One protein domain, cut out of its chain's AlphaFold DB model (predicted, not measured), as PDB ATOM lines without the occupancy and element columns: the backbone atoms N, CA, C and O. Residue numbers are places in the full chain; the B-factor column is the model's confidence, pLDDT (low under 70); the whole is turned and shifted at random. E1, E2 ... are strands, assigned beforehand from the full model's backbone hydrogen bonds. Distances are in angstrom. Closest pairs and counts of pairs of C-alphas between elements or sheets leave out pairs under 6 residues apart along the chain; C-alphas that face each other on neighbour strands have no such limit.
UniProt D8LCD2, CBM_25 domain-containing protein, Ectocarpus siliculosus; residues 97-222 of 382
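This is residues 97 to 222 of the 382 residues of the protein "CBM_25 domain-containing protein" of Ectocarpus siliculosus (UniProt D8LCD2). One strongly twisted sheet curls like part of a barrel and folds back on itself, E1, E2 and E5 partly facing E3, E6 and the first part of E7, with E4 as the hinge. Past a bend in E7, the rest of E7 with E8 and E9 makes an arm at one end. The printed part has 126 residues, no named helix and nine strands, E1 to E9 along the chain; the class is all strand, with under half of the residues, 61, in named elements. The sheet's order is E1 E2 E5 E4 E3 E6 E7 E8 E9, all antiparallel. The whole is compact, with a radius of gyration of the C-alphas of 16.0 A, and elongated, spanning 54 by 31 by 22 A.

E4, residues 145 to 151, is the hinge of this folded sheet. It pairs with E3, residues 129 to 135, at N 147 and O 131, 2.9 A, and with E5, residues 158 to 163, at N 150 and O 159, 2.8 A. E5 neighbours E2, residues 111 to 117, at N 114 and O 160, 2.8 A; edge strand E1, residues 97 to 100, follows at N 98 and O 115, 2.8 A. E3 neighbours E6, residues 170 to 176, at N 132 and O 174, 3.0 A. E6 forms a hairpin with E7, residues 190 to 200, at N 171 and O 192, 2.8 A. E7 bends by 52 degrees at residue 195, then pairs with E8, residues 206 to 211, at N 199 and O 207, 2.9 A. Edge strand E9, residues 217 to 222, neighbours E8 at N 210 and O 218, 2.8 A. E3 E4 E5 and E6 E7 E8 E9 are meanders, each strand the antiparallel neighbour of the one before. E2 E3 E4 E5 and E3 E4 E5 E6 are Greek keys, a meander of three with the first strand beside the fourth.

E1 begins at C-alpha 97, (4.093, 32.476, -18.532), and E9 ends at C-alpha 222, (33.378, 45.072, -22.531). E7 measures 29.2 A, E3 19.9 A.

The C-alphas farthest apart, of Gly 125 and Ala 203, are 55.0 A apart. The printed part has no cut; the links E2 to E3 and E6 to E7 are long. No printed residue is under 70.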
ATOM      1  N   VAL A  97       3.367  31.215 -18.676       93.88
ATOM      2  CA  VAL A  97       4.093  32.476 -18.532       93.88
ATOM      3  C   VAL A  97       4.763  32.814 -19.858       93.88
ATOM      4  O   VAL A  97       5.411  31.955 -20.454       93.88
ATOM      5  N   THR A  98       4.653  34.074 -20.264       94.31
ATOM      6  CA  THR A  98       5.385  34.660 -21.387       94.31
ATOM      7  C   THR A  98       6.184  35.859 -20.888       94.31
ATOM      8  O   THR A  98       5.673  36.664 -20.110       94.31
ATOM      9  N   PHE A  99       7.429  35.992 -21.339       92.44
ATOM     10  CA  PHE A  99       8.298  37.122 -21.012       92.44
ATOM     11  C   PHE A  99       8.343  38.105 -22.184       92.44
ATOM     12  O   PHE A  99       8.377  37.688 -23.343       92.44
ATOM     13  N   LEU A 100       8.326  39.401 -21.877       89.69
ATOM     14  CA  LEU A 100       8.474  40.485 -22.838       89.69
ATOM     15  C   LEU A 100       9.730  41.322 -22.530       89.69
ATOM     16  O   LEU A 100       9.921  41.717 -21.372       89.69
ATOM     17  N   PRO A 101      10.558  41.630 -23.553       85.44
ATOM     18  CA  PRO A 101      10.425  41.203 -24.958       85.44
ATOM     19  C   PRO A 101      10.521  39.673 -25.114       85.44
ATOM     20  O   PRO A 101      11.123  39.029 -24.262       85.44
ATOM     21  N   GLU A 102       9.945  39.099 -26.184       82.12
ATOM     22  CA  GLU A 102      10.011  37.650 -26.514       82.12
ATOM     23  C   GLU A 102      11.438  37.199 -26.906       82.12
ATOM     24  O   GLU A 102      11.649  36.446 -27.855       82.12
ATOM     25  N   ASN A 103      12.454  37.714 -26.222       73.19
ATOM     26  CA  ASN A 103      13.785  37.155 -26.255       73.19
ATOM     27  C   ASN A 103      13.862  36.093 -25.165       73.19
ATOM     28  O   ASN A 103      13.615  36.372 -23.995       73.19
ATOM     29  N   ASP A 104      14.323  34.905 -25.544       70.06
ATOM     30  CA  ASP A 104      14.645  33.807 -24.623       70.06
ATOM     31  C   ASP A 104      15.807  34.147 -23.656       70.06
ATOM     32  O   ASP A 104      16.289  33.299 -22.908       70.06
ATOM     33  N   GLU A 105      16.308  35.382 -23.691       84.81
ATOM     34  CA  GLU A 105      17.497  35.843 -22.995       84.81
ATOM     35  C   GLU A 105      17.126  37.006 -22.064       84.81
ATOM     36  O   GLU A 105      17.027  38.152 -22.500       84.81
ATOM     37  N   LEU A 106      16.933  36.711 -20.773       90.31
ATOM     38  CA  LEU A 106      16.787  37.734 -19.734       90.31
ATOM     39  C   LEU A 106      18.156  38.304 -19.364       90.31
ATOM     40  O   LEU A 106      19.092  37.550 -19.088       90.31
ATOM     41  N   ALA A 107      18.277  39.627 -19.309       90.56
ATOM     42  CA  ALA A 107      19.492  40.298 -18.870       90.56
ATOM     43  C   ALA A 107      19.314  40.940 -17.490       90.56
ATOM     44  O   ALA A 107      18.243  41.429 -17.133       90.56
ATOM     45  N   ALA A 108      20.390  40.942 -16.711       90.38
ATOM     46  CA  ALA A 108      20.457  41.672 -15.462       90.38
ATOM     47  C   ALA A 108      20.466  43.190 -15.726       90.38
ATOM     48  O   ALA A 108      20.959  43.648 -16.759       90.38
ATOM     49  N   GLU A 109      19.935  43.959 -14.774       89.62
ATOM     50  CA  GLU A 109      19.685  45.409 -14.856       89.62
ATOM     51  C   GLU A 109      18.622  45.831 -15.883       89.62
ATOM     52  O   GLU A 109      18.468  47.022 -16.155       89.62
ATOM     53  N   GLU A 110      17.862  44.883 -16.435       92.06
ATOM     54  CA  GLU A 110      16.728  45.170 -17.314       92.06
ATOM     55  C   GLU A 110      15.389  44.980 -16.592       92.06
ATOM     56  O   GLU A 110      15.255  44.215 -15.631       92.06
ATOM     57  N   THR A 111      14.376  45.708 -17.059       94.38
ATOM     58  CA  THR A 111      12.992  45.515 -16.631       94.38
ATOM     59  C   THR A 111      12.347  44.472 -17.534       94.38
ATOM     60  O   THR A 111      12.176  44.714 -18.727       94.38
ATOM     61  N   VAL A 112      11.962  43.331 -16.965       95.00
ATOM     62  CA  VAL A 112      11.202  42.294 -17.667       95.00
ATOM     63  C   VAL A 112       9.711  42.483 -17.417       95.00
ATOM     64  O   VAL A 112       9.288  42.698 -16.281       95.00
ATOM     65  N   GLU A 113       8.900  42.380 -18.467       96.44
ATOM     66  CA  GLU A 113       7.450  42.265 -18.325       96.44
ATOM     67  C   GLU A 113       7.048  40.787 -18.406       96.44
ATOM     68  O   GLU A 113       7.399  40.073 -19.341       96.44
ATOM     69  N   ILE A 114       6.334  40.311 -17.391       96.44
ATOM     70  CA  ILE A 114       5.869  38.931 -17.272       96.44
ATOM     71  C   ILE A 114       4.367  38.939 -17.515       96.44
ATOM     72  O   ILE A 114       3.634  39.584 -16.765       96.44
ATOM     73  N   ILE A 115       3.908  38.214 -18.532       96.62
ATOM     74  CA  ILE A 115       2.490  37.976 -18.806       96.62
ATOM     75  C   ILE A 115       2.144  36.563 -18.346       96.62
ATOM     76  O   ILE A 115       2.751  35.588 -18.778       96.62
ATOM     77  N   TYR A 116       1.153  36.457 -17.472       97.06
ATOM     78  CA  TYR A 116       0.665  35.213 -16.903       97.06
ATOM     79  C   TYR A 116      -0.765  34.929 -17.362       97.06
ATOM     80  O   TYR A 116      -1.666  35.757 -17.198       97.06
ATOM     81  N   THR A 117      -0.970  33.727 -17.895       95.75
ATOM     82  CA  THR A 117      -2.287  33.184 -18.232       95.75
ATOM     83  C   THR A 117      -2.636  32.092 -17.219       95.75
ATOM     84  O   THR A 117      -2.013  31.025 -17.243       95.75
ATOM     85  N   PRO A 118      -3.616  32.323 -16.330       95.50
ATOM     86  CA  PRO A 118      -3.986  31.357 -15.307       95.50
ATOM     87  C   PRO A 118      -4.608  30.094 -15.921       95.50
ATOM     88  O   PRO A 118      -5.323  30.179 -16.926       95.50
ATOM     89  N   PRO A 119      -4.415  28.911 -15.310       94.12
ATOM     90  CA  PRO A 119      -5.090  27.706 -15.761       94.12
ATOM     91  C   PRO A 119      -6.583  27.787 -15.437       94.12
ATOM     92  O   PRO A 119      -7.003  28.353 -14.420       94.12
ATOM     93  N   THR A 120      -7.408  27.186 -16.294       92.38
ATOM     94  CA  THR A 120      -8.863  27.161 -16.109       92.38
ATOM     95  C   THR A 120      -9.224  26.537 -14.757       92.38
ATOM     96  O   THR A 120      -8.771  25.439 -14.436       92.38
ATOM     97  N   GLY A 121     -10.047  27.222 -13.960       91.44
ATOM     98  CA  GLY A 121     -10.514  26.722 -12.664       91.44
ATOM     99  C   GLY A 121      -9.656  27.099 -11.455       91.44
ATOM    100  O   GLY A 121     -10.188  27.162 -10.346       91.44
ATOM    101  N   LEU A 122      -8.356  27.378 -11.618       93.31
ATOM    102  CA  LEU A 122      -7.469  27.555 -10.460       93.31
ATOM    103  C   LEU A 122      -7.737  28.854  -9.707       93.31
ATOM    104  O   LEU A 122      -7.838  28.820  -8.485       93.31
ATOM    105  N   PHE A 123      -7.914  29.961 -10.427       94.12
ATOM    106  CA  PHE A 123      -8.171  31.291  -9.868       94.12
ATOM    107  C   PHE A 123      -9.546  31.839 -10.267       94.12
ATOM    108  O   PHE A 123      -9.733  33.045 -10.406       94.12
ATOM    109  N   GLU A 124     -10.535  30.960 -10.468       89.31
ATOM    110  CA  GLU A 124     -11.898  31.397 -10.791       89.31
ATOM    111  C   GLU A 124     -12.427  32.387  -9.742       89.31
ATOM    112  O   GLU A 124     -12.400  32.113  -8.537       89.31
ATOM    113  N   GLY A 125     -12.899  33.542 -10.226       86.06
ATOM    114  CA  GLY A 125     -13.451  34.624  -9.410       86.06
ATOM    115  C   GLY A 125     -12.423  35.527  -8.722       86.06
ATOM    116  O   GLY A 125     -12.835  36.372  -7.934       86.06
ATOM    117  N   ALA A 126     -11.121  35.363  -8.977       88.19
ATOM    118  CA  ALA A 126     -10.111  36.283  -8.462       88.19
ATOM    119  C   ALA A 126     -10.076  37.574  -9.297       88.19
ATOM    120  O   ALA A 126      -9.823  37.534 -10.501       88.19
ATOM    121  N   ASP A 127     -10.302  38.719  -8.645       87.50
ATOM    122  CA  ASP A 127     -10.244  40.044  -9.284       87.50
ATOM    123  C   ASP A 127      -8.801  40.557  -9.447       87.50
ATOM    124  O   ASP A 127      -8.524  41.416 -10.285       87.50
ATOM    125  N   SER A 128      -7.867  40.030  -8.650       93.31
ATOM    126  CA  SER A 128      -6.445  40.361  -8.709       93.31
ATOM    127  C   SER A 128      -5.590  39.162  -8.324       93.31
ATOM    128  O   SER A 128      -5.948  38.416  -7.410       93.31
ATOM    129  N   LEU A 129      -4.432  39.038  -8.963       97.50
ATOM    130  CA  LEU A 129      -3.394  38.081  -8.598       97.50
ATOM    131  C   LEU A 129      -2.167  38.821  -8.069       97.50
ATOM    132  O   LEU A 129      -1.961  40.001  -8.355       97.50
ATOM    133  N   LEU A 130      -1.359  38.114  -7.298       98.00
ATOM    134  CA  LEU A 130      -0.101  38.571  -6.739       98.00
ATOM    135  C   LEU A 130       1.026  37.749  -7.353       98.00
ATOM    136  O   LEU A 130       0.954  36.521  -7.429       98.00
ATOM    137  N   TYR A 131       2.073  38.446  -7.758       97.94
ATOM    138  CA  TYR A 131       3.388  37.879  -7.980       97.94
ATOM    139  C   TYR A 131       4.088  37.784  -6.625       97.94
ATOM    140  O   TYR A 131       4.141  38.785  -5.910       97.94
ATOM    141  N   CYS A 132       4.638  36.618  -6.293       97.50
ATOM    142  CA  CYS A 132       5.556  36.439  -5.169       97.50
ATOM    143  C   CYS A 132       6.820  35.782  -5.716       97.50
ATOM    144  O   CYS A 132       6.738  34.674  -6.245       97.50
ATOM    145  N   GLY A 133       7.969  36.437  -5.612       97.12
ATOM    146  CA  GLY A 133       9.202  35.896  -6.172       97.12
ATOM    147  C   GLY A 133      10.468  36.453  -5.556       97.12
ATOM    148  O   GLY A 133      10.447  37.420  -4.799       97.12
ATOM    149  N   GLY A 134      11.587  35.847  -5.913       96.75
ATOM    150  CA  GLY A 134      12.920  36.263  -5.519       96.75
ATOM    151  C   GLY A 134      13.948  35.878  -6.573       96.75
ATOM    152  O   GLY A 134      13.620  35.567  -7.721       96.75
ATOM    153  N   PHE A 135      15.217  35.922  -6.183       95.62
ATOM    154  CA  PHE A 135      16.331  35.654  -7.081       95.62
ATOM    155  C   PHE A 135      17.258  34.598  -6.487       95.62
ATOM    156  O   PHE A 135      17.415  34.519  -5.274       95.62
ATOM    157  N   ASN A 136      17.958  33.869  -7.356       93.56
ATOM    158  CA  ASN A 136      19.070  32.983  -6.993       93.56
ATOM    159  C   ASN A 136      18.704  31.798  -6.078       93.56
ATOM    160  O   ASN A 136      19.487  31.445  -5.196       93.56
ATOM    161  N   GLY A 137      17.584  31.128  -6.345       92.44
ATOM    162  CA  GLY A 137      17.142  29.956  -5.591       92.44
ATOM    163  C   GLY A 137      16.193  30.304  -4.451       92.44
ATOM    164  O   GLY A 137      16.252  29.657  -3.409       92.44
ATOM    165  N   TRP A 138      15.347  31.316  -4.651       95.62
ATOM    166  CA  TRP A 138      14.319  31.688  -3.681       95.62
ATOM    167  C   TRP A 138      13.392  30.498  -3.407       95.62
ATOM    168  O   TRP A 138      12.933  29.824  -4.332       95.62
ATOM    169  N   ASP A 139      13.144  30.228  -2.127       92.31
ATOM    170  CA  ASP A 139      12.444  29.031  -1.651       92.31
ATOM    171  C   ASP A 139      11.048  29.314  -1.074       92.31
ATOM    172  O   ASP A 139      10.340  28.386  -0.671       92.31
ATOM    173  N   GLY A 140      10.633  30.583  -1.063       88.56
ATOM    174  CA  GLY A 140       9.348  31.023  -0.530       88.56
ATOM    175  C   GLY A 140       9.292  31.214   0.987       88.56
ATOM    176  O   GLY A 140       8.242  31.634   1.471       88.56
ATOM    177  N   GLU A 141      10.362  30.913   1.734       85.25
ATOM    178  CA  GLU A 141      10.450  31.207   3.175       85.25
ATOM    179  C   GLU A 141      11.069  32.584   3.438       85.25
ATOM    180  O   GLU A 141      10.667  33.260   4.384       85.25
ATOM    181  N   GLU A 142      12.015  33.004   2.597       83.38
ATOM    182  CA  GLU A 142      12.604  34.346   2.645       83.38
ATOM    183  C   GLU A 142      11.639  35.419   2.119       83.38
ATOM    184  O   GLU A 142      10.819  35.151   1.230       83.38
ATOM    185  N   ASP A 143      11.792  36.650   2.628       82.06
ATOM    186  CA  ASP A 143      11.026  37.831   2.218       82.06
ATOM    187  C   ASP A 143      11.259  38.153   0.735       82.06
ATOM    188  O   ASP A 143      12.139  38.920   0.338       82.06
ATOM    189  N   GLY A 144      10.454  37.510  -0.106       88.75
ATOM    190  CA  GLY A 144      10.411  37.738  -1.537       88.75
ATOM    191  C   GLY A 144       9.686  39.035  -1.883       88.75
ATOM    192  O   GLY A 144       8.890  39.588  -1.121       88.75
ATOM    193  N   VAL A 145       9.901  39.492  -3.109       92.94
ATOM    194  CA  VAL A 145       9.143  40.591  -3.693       92.94
ATOM    195  C   VAL A 145       7.710  40.121  -3.922       92.94
ATOM    196  O   VAL A 145       7.459  39.230  -4.734       92.94
ATOM    197  N   THR A 146       6.764  40.748  -3.223       96.38
ATOM    198  CA  THR A 146       5.329  40.519  -3.420       96.38
ATOM    199  C   THR A 146       4.684  41.754  -4.023       96.38
ATOM    200  O   THR A 146       4.732  42.834  -3.438       96.38
ATOM    201  N   MET A 147       4.072  41.610  -5.196       97.00
ATOM    202  CA  MET A 147       3.496  42.732  -5.936       97.00
ATOM    203  C   MET A 147       2.206  42.334  -6.665       97.00
ATOM    204  O   MET A 147       2.106  41.218  -7.178       97.00
ATOM    205  N   PRO A 148       1.204  43.227  -6.745       97.56
ATOM    206  CA  PRO A 148      -0.025  42.952  -7.476       97.56
ATOM    207  C   PRO A 148       0.223  42.917  -8.986       97.56
ATOM    208  O   PRO A 148       0.896  43.783  -9.544       97.56
ATOM    209  N   MET A 149      -0.367  41.930  -9.656       97.81
ATOM    210  CA  MET A 149      -0.377  41.846 -11.111       97.81
ATOM    211  C   MET A 149      -1.565  42.628 -11.676       97.81
ATOM    212  O   MET A 149      -2.686  42.559 -11.169       97.81
ATOM    213  N   MET A 150      -1.326  43.347 -12.766       95.88
ATOM    214  CA  MET A 150      -2.332  44.154 -13.454       95.88
ATOM    215  C   MET A 150      -2.979  43.351 -14.585       95.88
ATOM    216  O   MET A 150      -2.295  42.555 -15.216       95.88
ATOM    217  N   PRO A 151      -4.253  43.567 -14.941       95.19
ATOM    218  CA  PRO A 151      -4.826  42.962 -16.143       95.19
ATOM    219  C   PRO A 151      -4.044  43.359 -17.410       95.19
ATOM    220  O   PRO A 151      -3.694  44.531 -17.593       95.19
ATOM    221  N   ALA A 152      -3.771  42.394 -18.290       91.62
ATOM    222  CA  ALA A 152      -2.966  42.585 -19.504       91.62
ATOM    223  C   ALA A 152      -3.781  43.026 -20.739       91.62
ATOM    224  O   ALA A 152      -3.233  43.160 -21.827       91.62
ATOM    225  N   GLY A 153      -5.083  43.289 -20.587       82.88
ATOM    226  CA  GLY A 153      -5.974  43.738 -21.668       82.88
ATOM    227  C   GLY A 153      -6.613  42.599 -22.469       82.88
ATOM    228  O   GLY A 153      -7.759  42.741 -22.890       82.88
ATOM    229  N   ASP A 154      -5.929  41.462 -22.598       80.75
ATOM    230  CA  ASP A 154      -6.517  40.214 -23.092       80.75
ATOM    231  C   ASP A 154      -7.361  39.542 -21.996       80.75
ATOM    232  O   ASP A 154      -7.006  39.578 -20.812       80.75
ATOM    233  N   GLU A 155      -8.492  38.934 -22.374       85.50
ATOM    234  CA  GLU A 155      -9.436  38.329 -21.425       85.50
ATOM    235  C   GLU A 155      -8.758  37.254 -20.558       85.50
ATOM    236  O   GLU A 155      -8.445  36.160 -21.020       85.50
ATOM    237  N   GLY A 156      -8.562  37.578 -19.275       89.38
ATOM    238  CA  GLY A 156      -8.051  36.658 -18.254       89.38
ATOM    239  C   GLY A 156      -6.535  36.658 -18.054       89.38
ATOM    240  O   GLY A 156      -6.067  35.941 -17.174       89.38
ATOM    241  N   ASN A 157      -5.772  37.457 -18.807       95.44
ATOM    242  CA  ASN A 157      -4.322  37.555 -18.641       95.44
ATOM    243  C   ASN A 157      -3.937  38.640 -17.626       95.44
ATOM    244  O   ASN A 157      -4.545  39.712 -17.560       95.44
ATOM    245  N   PHE A 158      -2.865  38.381 -16.884       96.81
ATOM    246  CA  PHE A 158      -2.283  39.295 -15.907       96.81
ATOM    247  C   PHE A 158      -0.848  39.629 -16.307       96.81
ATOM    248  O   PHE A 158      -0.173  38.819 -16.929       96.81
ATOM    249  N   ARG A 159      -0.370  40.820 -15.961       96.88
ATOM    250  CA  ARG A 159       0.972  41.305 -16.274       96.88
ATOM    251  C   ARG A 159       1.634  41.970 -15.082       96.88
ATOM    252  O   ARG A 159       0.959  42.579 -14.248       96.88
ATOM    253  N   ILE A 160       2.956  41.900 -15.036       97.75
ATOM    254  CA  ILE A 160       3.773  42.610 -14.055       97.75
ATOM    255  C   ILE A 160       5.132  42.985 -14.643       97.75
ATOM    256  O   ILE A 160       5.655  42.265 -15.487       97.75
ATOM    257  N   SER A 161       5.706  44.098 -14.188       97.19
ATOM    258  CA  SER A 161       7.059  44.524 -14.554       97.19
ATOM    259  C   SER A 161       8.003  44.319 -13.373       97.19
ATOM    260  O   SER A 161       7.763  44.859 -12.295       97.19
ATOM    261  N   ILE A 162       9.071  43.552 -13.580       97.00
ATOM    262  CA  ILE A 162      10.083  43.241 -12.568       97.00
ATOM    263  C   ILE A 162      11.419  43.823 -13.013       97.00
ATOM    264  O   ILE A 162      11.870  43.570 -14.128       97.00
ATOM    265  N   ASN A 163      12.081  44.570 -12.133       95.94
ATOM    266  CA  ASN A 163      13.465  44.982 -12.351       95.94
ATOM    267  C   ASN A 163      14.391  43.847 -11.921       95.94
ATOM    268  O   ASN A 163      14.399  43.469 -10.749       95.94
ATOM    269  N   VAL A 164      15.169  43.307 -12.858       95.19
ATOM    270  CA  VAL A 164      16.129  42.240 -12.578       95.19
ATOM    271  C   VAL A 164      17.412  42.881 -12.039       95.19
ATOM    272  O   VAL A 164      18.067  43.619 -12.772       95.19
ATOM    273  N   PRO A 165      17.804  42.663 -10.773       92.88
ATOM    274  CA  PRO A 165      19.008  43.267 -10.229       92.88
ATOM    275  C   PRO A 165      20.258  42.630 -10.839       92.88
ATOM    276  O   PRO A 165      20.241  41.482 -11.280       92.88
ATOM    277  N   ASN A 166      21.374  43.354 -10.806       87.00
ATOM    278  CA  ASN A 166      22.618  42.916 -11.439       87.00
ATOM    279  C   ASN A 166      23.151  41.558 -10.919       87.00
ATOM    280  O   ASN A 166      23.781  40.794 -11.640       87.00
ATOM    281  N   PHE A 167      22.883  41.227  -9.655       86.56
ATOM    282  CA  PHE A 167      23.338  39.975  -9.045       86.56
ATOM    283  C   PHE A 167      22.433  38.766  -9.350       86.56
ATOM    284  O   PHE A 167      22.741  37.652  -8.911       86.56
ATOM    285  N   ALA A 168      21.301  38.961 -10.033       93.12
ATOM    286  CA  ALA A 168      20.363  37.887 -10.331       93.12
ATOM    287  C   ALA A 168      20.896  36.973 -11.441       93.12
ATOM    288  O   ALA A 168      21.305  37.420 -12.507       93.12
ATOM    289  N   ARG A 169      20.849  35.670 -11.176       90.62
ATOM    290  CA  ARG A 169      21.179  34.581 -12.107       90.62
ATOM    291  C   ARG A 169      19.942  33.789 -12.492       90.62
ATOM    292  O   ARG A 169      19.840  33.281 -13.601       90.62
ATOM    293  N   VAL A 170      19.004  33.677 -11.559       93.00
ATOM    294  CA  VAL A 170      17.714  33.019 -11.752       93.00
ATOM    295  C   VAL A 170      16.649  33.898 -11.119       93.00
ATOM    296  O   VAL A 170      16.871  34.443 -10.037       93.00
ATOM    297  N   LEU A 171      15.532  34.052 -11.816       95.44
ATOM    298  CA  LEU A 171      14.296  34.625 -11.314       95.44
ATOM    299  C   LEU A 171      13.357  33.474 -10.956       95.44
ATOM    300  O   LEU A 171      12.965  32.706 -11.837       95.44
ATOM    301  N   ASP A 172      13.001  33.379  -9.681       96.19
ATOM    302  CA  ASP A 172      12.170  32.312  -9.131       96.19
ATOM    303  C   ASP A 172      10.883  32.926  -8.590       96.19
ATOM    304  O   ASP A 172      10.938  33.863  -7.795       96.19
ATOM    305  N   PHE A 173       9.714  32.446  -9.012       97.50
ATOM    306  CA  PHE A 173       8.458  33.036  -8.549       97.50
ATOM    307  C   PHE A 173       7.264  32.086  -8.599       97.50
ATOM    308  O   PHE A 173       7.292  31.026  -9.223       97.50
ATOM    309  N   VAL A 174       6.192  32.506  -7.936       97.19
ATOM    310  CA  VAL A 174       4.858  31.906  -7.971       97.19
ATOM    311  C   VAL A 174       3.811  32.984  -8.216       97.19
ATOM    312  O   VAL A 174       4.043  34.173  -7.974       97.19
ATOM    313  N   VAL A 175       2.627  32.556  -8.648       97.56
ATOM    314  CA  VAL A 175       1.450  33.426  -8.737       97.56
ATOM    315  C   VAL A 175       0.397  32.954  -7.741       97.56
ATOM    316  O   VAL A 175       0.159  31.754  -7.594       97.56
ATOM    317  N   THR A 176      -0.235  33.884  -7.027       96.81
ATOM    318  CA  THR A 176      -1.211  33.562  -5.980       96.81
ATOM    319  C   THR A 176      -2.364  34.560  -5.920       96.81
ATOM    320  O   THR A 176      -2.202  35.729  -6.245       96.81
ATOM    321  N   ASP A 177      -3.537  34.120  -5.468       96.38
ATOM    322  CA  ASP A 177      -4.642  35.002  -5.052       96.38
ATOM    323  C   ASP A 177      -4.623  35.285  -3.531       96.38
ATOM    324  O   ASP A 177      -5.591  35.795  -2.967       96.38
ATOM    325  N   GLY A 178      -3.534  34.908  -2.852       93.62
ATOM    326  CA  GLY A 178      -3.369  34.945  -1.399       93.62
ATOM    327  C   GLY A 178      -3.852  33.679  -0.682       93.62
ATOM    328  O   GLY A 178      -3.560  33.501   0.495       93.62
ATOM    329  N   VAL A 179      -4.574  32.779  -1.356       93.12
ATOM    330  CA  VAL A 179      -5.076  31.523  -0.765       93.12
ATOM    331  C   VAL A 179      -4.538  30.305  -1.512       93.12
ATOM    332  O   VAL A 179      -4.140  29.312  -0.899       93.12
ATOM    333  N   ARG A 180      -4.551  30.366  -2.839       94.75
ATOM    334  CA  ARG A 180      -4.112  29.331  -3.773       94.75
ATOM    335  C   ARG A 180      -2.818  29.781  -4.432       94.75
ATOM    336  O   ARG A 180      -2.637  30.966  -4.691       94.75
ATOM    337  N   TYR A 181      -1.943  28.833  -4.732       94.69
ATOM    338  CA  TYR A 181      -0.654  29.095  -5.365       94.69
ATOM    339  C   TYR A 181      -0.560  28.279  -6.647       94.69
ATOM    340  O   TYR A 181      -0.818  27.074  -6.627       94.69
ATOM    341  N   ASP A 182      -0.181  28.934  -7.739       96.25
ATOM    342  CA  ASP A 182       0.351  28.265  -8.915       96.25
ATOM    343  C   ASP A 182       1.866  28.356  -8.850       96.25
ATOM    344  O   ASP A 182       2.455  29.426  -9.026       96.25
ATOM    345  N   THR A 183       2.492  27.233  -8.524       93.38
ATOM    346  CA  THR A 183       3.944  27.167  -8.436       93.38
ATOM    347  C   THR A 183       4.576  27.058  -9.813       93.38
ATOM    348  O   THR A 183       5.716  27.457  -9.940       93.38
ATOM    349  N   GLY A 184       3.850  26.624 -10.845       90.00
ATOM    350  CA  GLY A 184       4.425  26.247 -12.133       90.00
ATOM    351  C   GLY A 184       4.455  24.730 -12.336       90.00
ATOM    352  O   GLY A 184       3.977  23.969 -11.482       90.00
ATOM    353  N   PRO A 185       4.946  24.268 -13.500       83.62
ATOM    354  CA  PRO A 185       4.918  22.857 -13.860       83.62
ATOM    355  C   PRO A 185       5.683  22.002 -12.839       83.62
ATOM    356  O   PRO A 185       6.713  22.401 -12.309       83.62
ATOM    357  N   GLU A 186       5.163  20.804 -12.559       82.31
ATOM    358  CA  GLU A 186       5.737  19.830 -11.609       82.31
ATOM    359  C   GLU A 186       5.685  20.233 -10.122       82.31
ATOM    360  O   GLU A 186       6.206  19.507  -9.273       82.31
ATOM    361  N   GLY A 187       5.008  21.333  -9.775       81.62
ATOM    362  CA  GLY A 187       4.947  21.805  -8.386       81.62
ATOM    363  C   GLY A 187       6.226  22.518  -7.927       81.62
ATOM    364  O   GLY A 187       6.413  22.729  -6.731       81.62
ATOM    365  N   LEU A 188       7.110  22.840  -8.871       86.06
ATOM    366  CA  LEU A 188       8.295  23.673  -8.679       86.06
ATOM    367  C   LEU A 188       7.961  25.104  -9.078       86.06
ATOM    368  O   LEU A 188       7.056  25.264  -9.888       86.06
ATOM    369  N   PHE A 189       8.691  26.082  -8.527       92.94
ATOM    370  CA  PHE A 189       8.605  27.504  -8.874       92.94
ATOM    371  C   PHE A 189       8.737  27.738 -10.388       92.94
ATOM    372  O   PHE A 189       9.368  26.960 -11.108       92.94
ATOM    373  N   TYR A 190       8.200  28.851 -10.883       95.00
ATOM    374  CA  TYR A 190       8.565  29.331 -12.207       95.00
ATOM    375  C   TYR A 190      10.016  29.799 -12.164       95.00
ATOM    376  O   TYR A 190      10.355  30.686 -11.386       95.00
ATOM    377  N   HIS A 191      10.851  29.202 -13.012       93.50
ATOM    378  CA  HIS A 191      12.278  29.486 -13.094       93.50
ATOM    379  C   HIS A 191      12.593  30.161 -14.427       93.50
ATOM    380  O   HIS A 191      12.393  29.564 -15.487       93.50
ATOM    381  N   ALA A 192      13.124  31.380 -14.383       92.69
ATOM    382  CA  ALA A 192      13.620  32.071 -15.567       92.69
ATOM    383  C   ALA A 192      15.115  32.377 -15.409       92.69
ATOM    384  O   ALA A 192      15.536  33.038 -14.461       92.69
ATOM    385  N   MET A 193      15.929  31.858 -16.327       92.19
ATOM    386  CA  MET A 193      17.382  32.028 -16.287       92.19
ATOM    387  C   MET A 193      17.767  33.418 -16.791       92.19
ATOM    388  O   MET A 193      17.359  33.820 -17.881       92.19
ATOM    389  N   VAL A 194      18.598  34.120 -16.025       93.06
ATOM    390  CA  VAL A 194      19.213  35.382 -16.440       93.06
ATOM    391  C   VAL A 194      20.488  35.040 -17.201       93.06
ATOM    392  O   VAL A 194      21.466  34.556 -16.639       93.06
ATOM    393  N   THR A 195      20.466  35.236 -18.516       91.56
ATOM    394  CA  THR A 195      21.558  34.838 -19.405       91.56
ATOM    395  C   THR A 195      22.655  35.884 -19.493       91.56
ATOM    396  O   THR A 195      23.773  35.518 -19.829       91.56
ATOM    397  N   HIS A 196      22.388  37.158 -19.204       88.62
ATOM    398  CA  HIS A 196      23.398  38.216 -19.283       88.62
ATOM    399  C   HIS A 196      23.618  38.882 -17.929       88.62
ATOM    400  O   HIS A 196      22.693  39.447 -17.360       88.62
ATOM    401  N   VAL A 197      24.861  38.869 -17.450       87.00
ATOM    402  CA  VAL A 197      25.285  39.507 -16.194       87.00
ATOM    403  C   VAL A 197      26.328  40.576 -16.509       87.00
ATOM    404  O   VAL A 197      27.168  40.386 -17.396       87.00
ATOM    405  N   ARG A 198      26.287  41.710 -15.805       86.44
ATOM    406  CA  ARG A 198      27.225  42.820 -16.003       86.44
ATOM    407  C   ARG A 198      28.072  43.002 -14.753       86.44
ATOM    408  O   ARG A 198      27.567  43.343 -13.700       86.44
ATOM    409  N   GLU A 199      29.381  42.828 -14.843       87.69
ATOM    410  CA  GLU A 199      30.258  43.063 -13.690       87.69
ATOM    411  C   GLU A 199      31.219  44.210 -13.977       87.69
ATOM    412  O   GLU A 199      31.828  44.279 -15.046       87.69
ATOM    413  N   ALA A 200      31.375  45.114 -13.011       86.00
ATOM    414  CA  ALA A 200      32.406  46.137 -13.072       86.00
ATOM    415  C   ALA A 200      33.765  45.529 -12.689       86.00
ATOM    416  O   ALA A 200      33.916  44.934 -11.620       86.00
ATOM    417  N   ASP A 201      34.773  45.682 -13.545       89.12
ATOM    418  CA  ASP A 201      36.136  45.269 -13.226       89.12
ATOM    419  C   ASP A 201      36.815  46.241 -12.239       89.12
ATOM    420  O   ASP A 201      36.289  47.293 -11.874       89.12
ATOM    421  N   LYS A 202      38.038  45.910 -11.803       87.38
ATOM    422  CA  LYS A 202      38.813  46.759 -10.877       87.38
ATOM    423  C   LYS A 202      39.169  48.139 -11.446       87.38
ATOM    424  O   LYS A 202      39.529  49.023 -10.675       87.38
ATOM    425  N   ALA A 203      39.134  48.301 -12.765       85.62
ATOM    426  CA  ALA A 203      39.343  49.574 -13.443       85.62
ATOM    427  C   ALA A 203      38.020  50.341 -13.654       85.62
ATOM    428  O   ALA A 203      38.043  51.488 -14.093       85.62
ATOM    429  N   GLY A 204      36.882  49.743 -13.291       81.81
ATOM    430  CA  GLY A 204      35.547  50.297 -13.454       81.81
ATOM    431  C   GLY A 204      34.930  50.067 -14.835       81.81
ATOM    432  O   GLY A 204      33.894  50.666 -15.111       81.81
ATOM    433  N   ASN A 205      35.527  49.239 -15.699       87.69
ATOM    434  CA  ASN A 205      34.919  48.853 -16.975       87.69
ATOM    435  C   ASN A 205      33.775  47.874 -16.729       87.69
ATOM    436  O   ASN A 205      33.909  46.970 -15.907       87.69
ATOM    437  N   ILE A 206      32.688  47.999 -17.483       84.62
ATOM    438  CA  ILE A 206      31.552  47.083 -17.380       84.62
ATOM    439  C   ILE A 206      31.800  45.920 -18.339       84.62
ATOM    440  O   ILE A 206      31.837  46.090 -19.558       84.62
ATOM    441  N   ILE A 207      32.005  44.727 -17.796       90.31
ATOM    442  CA  ILE A 207      32.167  43.498 -18.565       90.31
ATOM    443  C   ILE A 207      30.821  42.785 -18.616       90.31
ATOM    444  O   ILE A 207      30.245  42.460 -17.581       90.31
ATOM    445  N   THR A 208      30.345  42.501 -19.825       88.38
ATOM    446  CA  THR A 208      29.141  41.695 -20.027       88.38
ATOM    447  C   THR A 208      29.540  40.234 -20.178       88.38
ATOM    448  O   THR A 208      30.366  39.884 -21.031       88.38
ATOM    449  N   TYR A 209      28.939  39.383 -19.356       90.50
ATOM    450  CA  TYR A 209      29.073  37.938 -19.406       90.50
ATOM    451  C   TYR A 209      27.756  37.319 -19.854       90.50
ATOM    452  O   TYR A 209      26.695  37.706 -19.374       90.50
ATOM    453  N   ARG A 210      27.832  36.333 -20.746       90.81
ATOM    454  CA  ARG A 210      26.743  35.399 -21.012       90.81
ATOM    455  C   ARG A 210      26.915  34.177 -20.118       90.81
ATOM    456  O   ARG A 210      27.976  33.554 -20.146       90.81
ATOM    457  N   GLN A 211      25.898  33.844 -19.343       86.88
ATOM    458  CA  GLN A 211      25.827  32.621 -18.563       86.88
ATOM    459  C   GLN A 211      25.254  31.496 -19.429       86.88
ATOM    460  O   GLN A 211      24.155  31.601 -19.968       86.88
ATOM    461  N   GLU A 212      26.022  30.425 -19.584       90.12
ATOM    462  CA  GLU A 212      25.572  29.191 -20.226       90.12
ATOM    463  C   GLU A 212      24.731  28.345 -19.258       90.12
ATOM    464  O   GLU A 212      24.764  28.537 -18.040       90.12
ATOM    465  N   ALA A 213      23.993  27.366 -19.788       82.38
ATOM    466  CA  ALA A 213      23.104  26.505 -18.997       82.38
ATOM    467  C   ALA A 213      23.821  25.685 -17.900       82.38
ATOM    468  O   ALA A 213      23.189  25.235 -16.948       82.38
ATOM    469  N   ASP A 214      25.135  25.480 -18.021       85.06
ATOM    470  CA  ASP A 214      25.974  24.822 -17.011       85.06
ATOM    471  C   ASP A 214      26.494  25.788 -15.926       85.06
ATOM    472  O   ASP A 214      27.206  25.375 -15.009       85.06
ATOM    473  N   GLY A 215      26.141  27.072 -16.024       81.25
ATOM    474  CA  GLY A 215      26.598  28.145 -15.152       81.25
ATOM    475  C   GLY A 215      27.941  28.763 -15.554       81.25
ATOM    476  O   GLY A 215      28.425  29.649 -14.846       81.25
ATOM    477  N   THR A 216      28.552  28.338 -16.663       87.81
ATOM    478  CA  THR A 216      29.803  28.916 -17.164       87.81
ATOM    479  C   THR A 216      29.566  30.332 -17.685       87.81
ATOM    480  O   THR A 216      28.664  30.571 -18.482       87.81
ATOM    481  N   LEU A 217      30.407  31.282 -17.266       89.19
ATOM    482  CA  LEU A 217      30.355  32.673 -17.724       89.19
ATOM    483  C   LEU A 217      31.305  32.888 -18.909       89.19
ATOM    484  O   LEU A 217      32.526  32.765 -18.777       89.19
ATOM    485  N   ILE A 218      30.757  33.254 -20.066       92.69
ATOM    486  CA  ILE A 218      31.503  33.619 -21.273       92.69
ATOM    487  C   ILE A 218      31.489  35.138 -21.410       92.69
ATOM    488  O   ILE A 218      30.433  35.743 -21.555       92.69
ATOM    489  N   LYS A 219      32.662  35.777 -21.405       92.88
ATOM    490  CA  LYS A 219      32.766  37.220 -21.670       92.88
ATOM    491  C   LYS A 219      32.313  37.514 -23.104       92.88
ATOM    492  O   LYS A 219      32.998  37.125 -24.050       92.88
ATOM    493  N   THR A 220      31.192  38.210 -23.261       92.44
ATOM    494  CA  THR A 220      30.625  38.583 -24.568       92.44
ATOM    495  C   THR A 220      30.943  40.019 -24.955       92.44
ATOM    496  O   THR A 220      31.055  40.315 -26.143       92.44
ATOM    497  N   GLY A 221      31.143  40.900 -23.974       89.00
ATOM    498  CA  GLY A 221      31.380  42.318 -24.220       89.00
ATOM    499  C   GLY A 221      32.218  42.988 -23.141       89.00
ATOM    500  O   GLY A 221      32.432  42.459 -22.051       89.00
ATOM    501  N   MET A 222      32.727  44.169 -23.470       89.56
ATOM    502  CA  MET A 222      33.378  45.072 -22.531       89.56
ATOM    503  C   MET A 222      33.030  46.493 -22.950       89.56
ATOM    504  O   MET A 222      33.348  46.897 -24.066       89.56
TER     505      MET A 222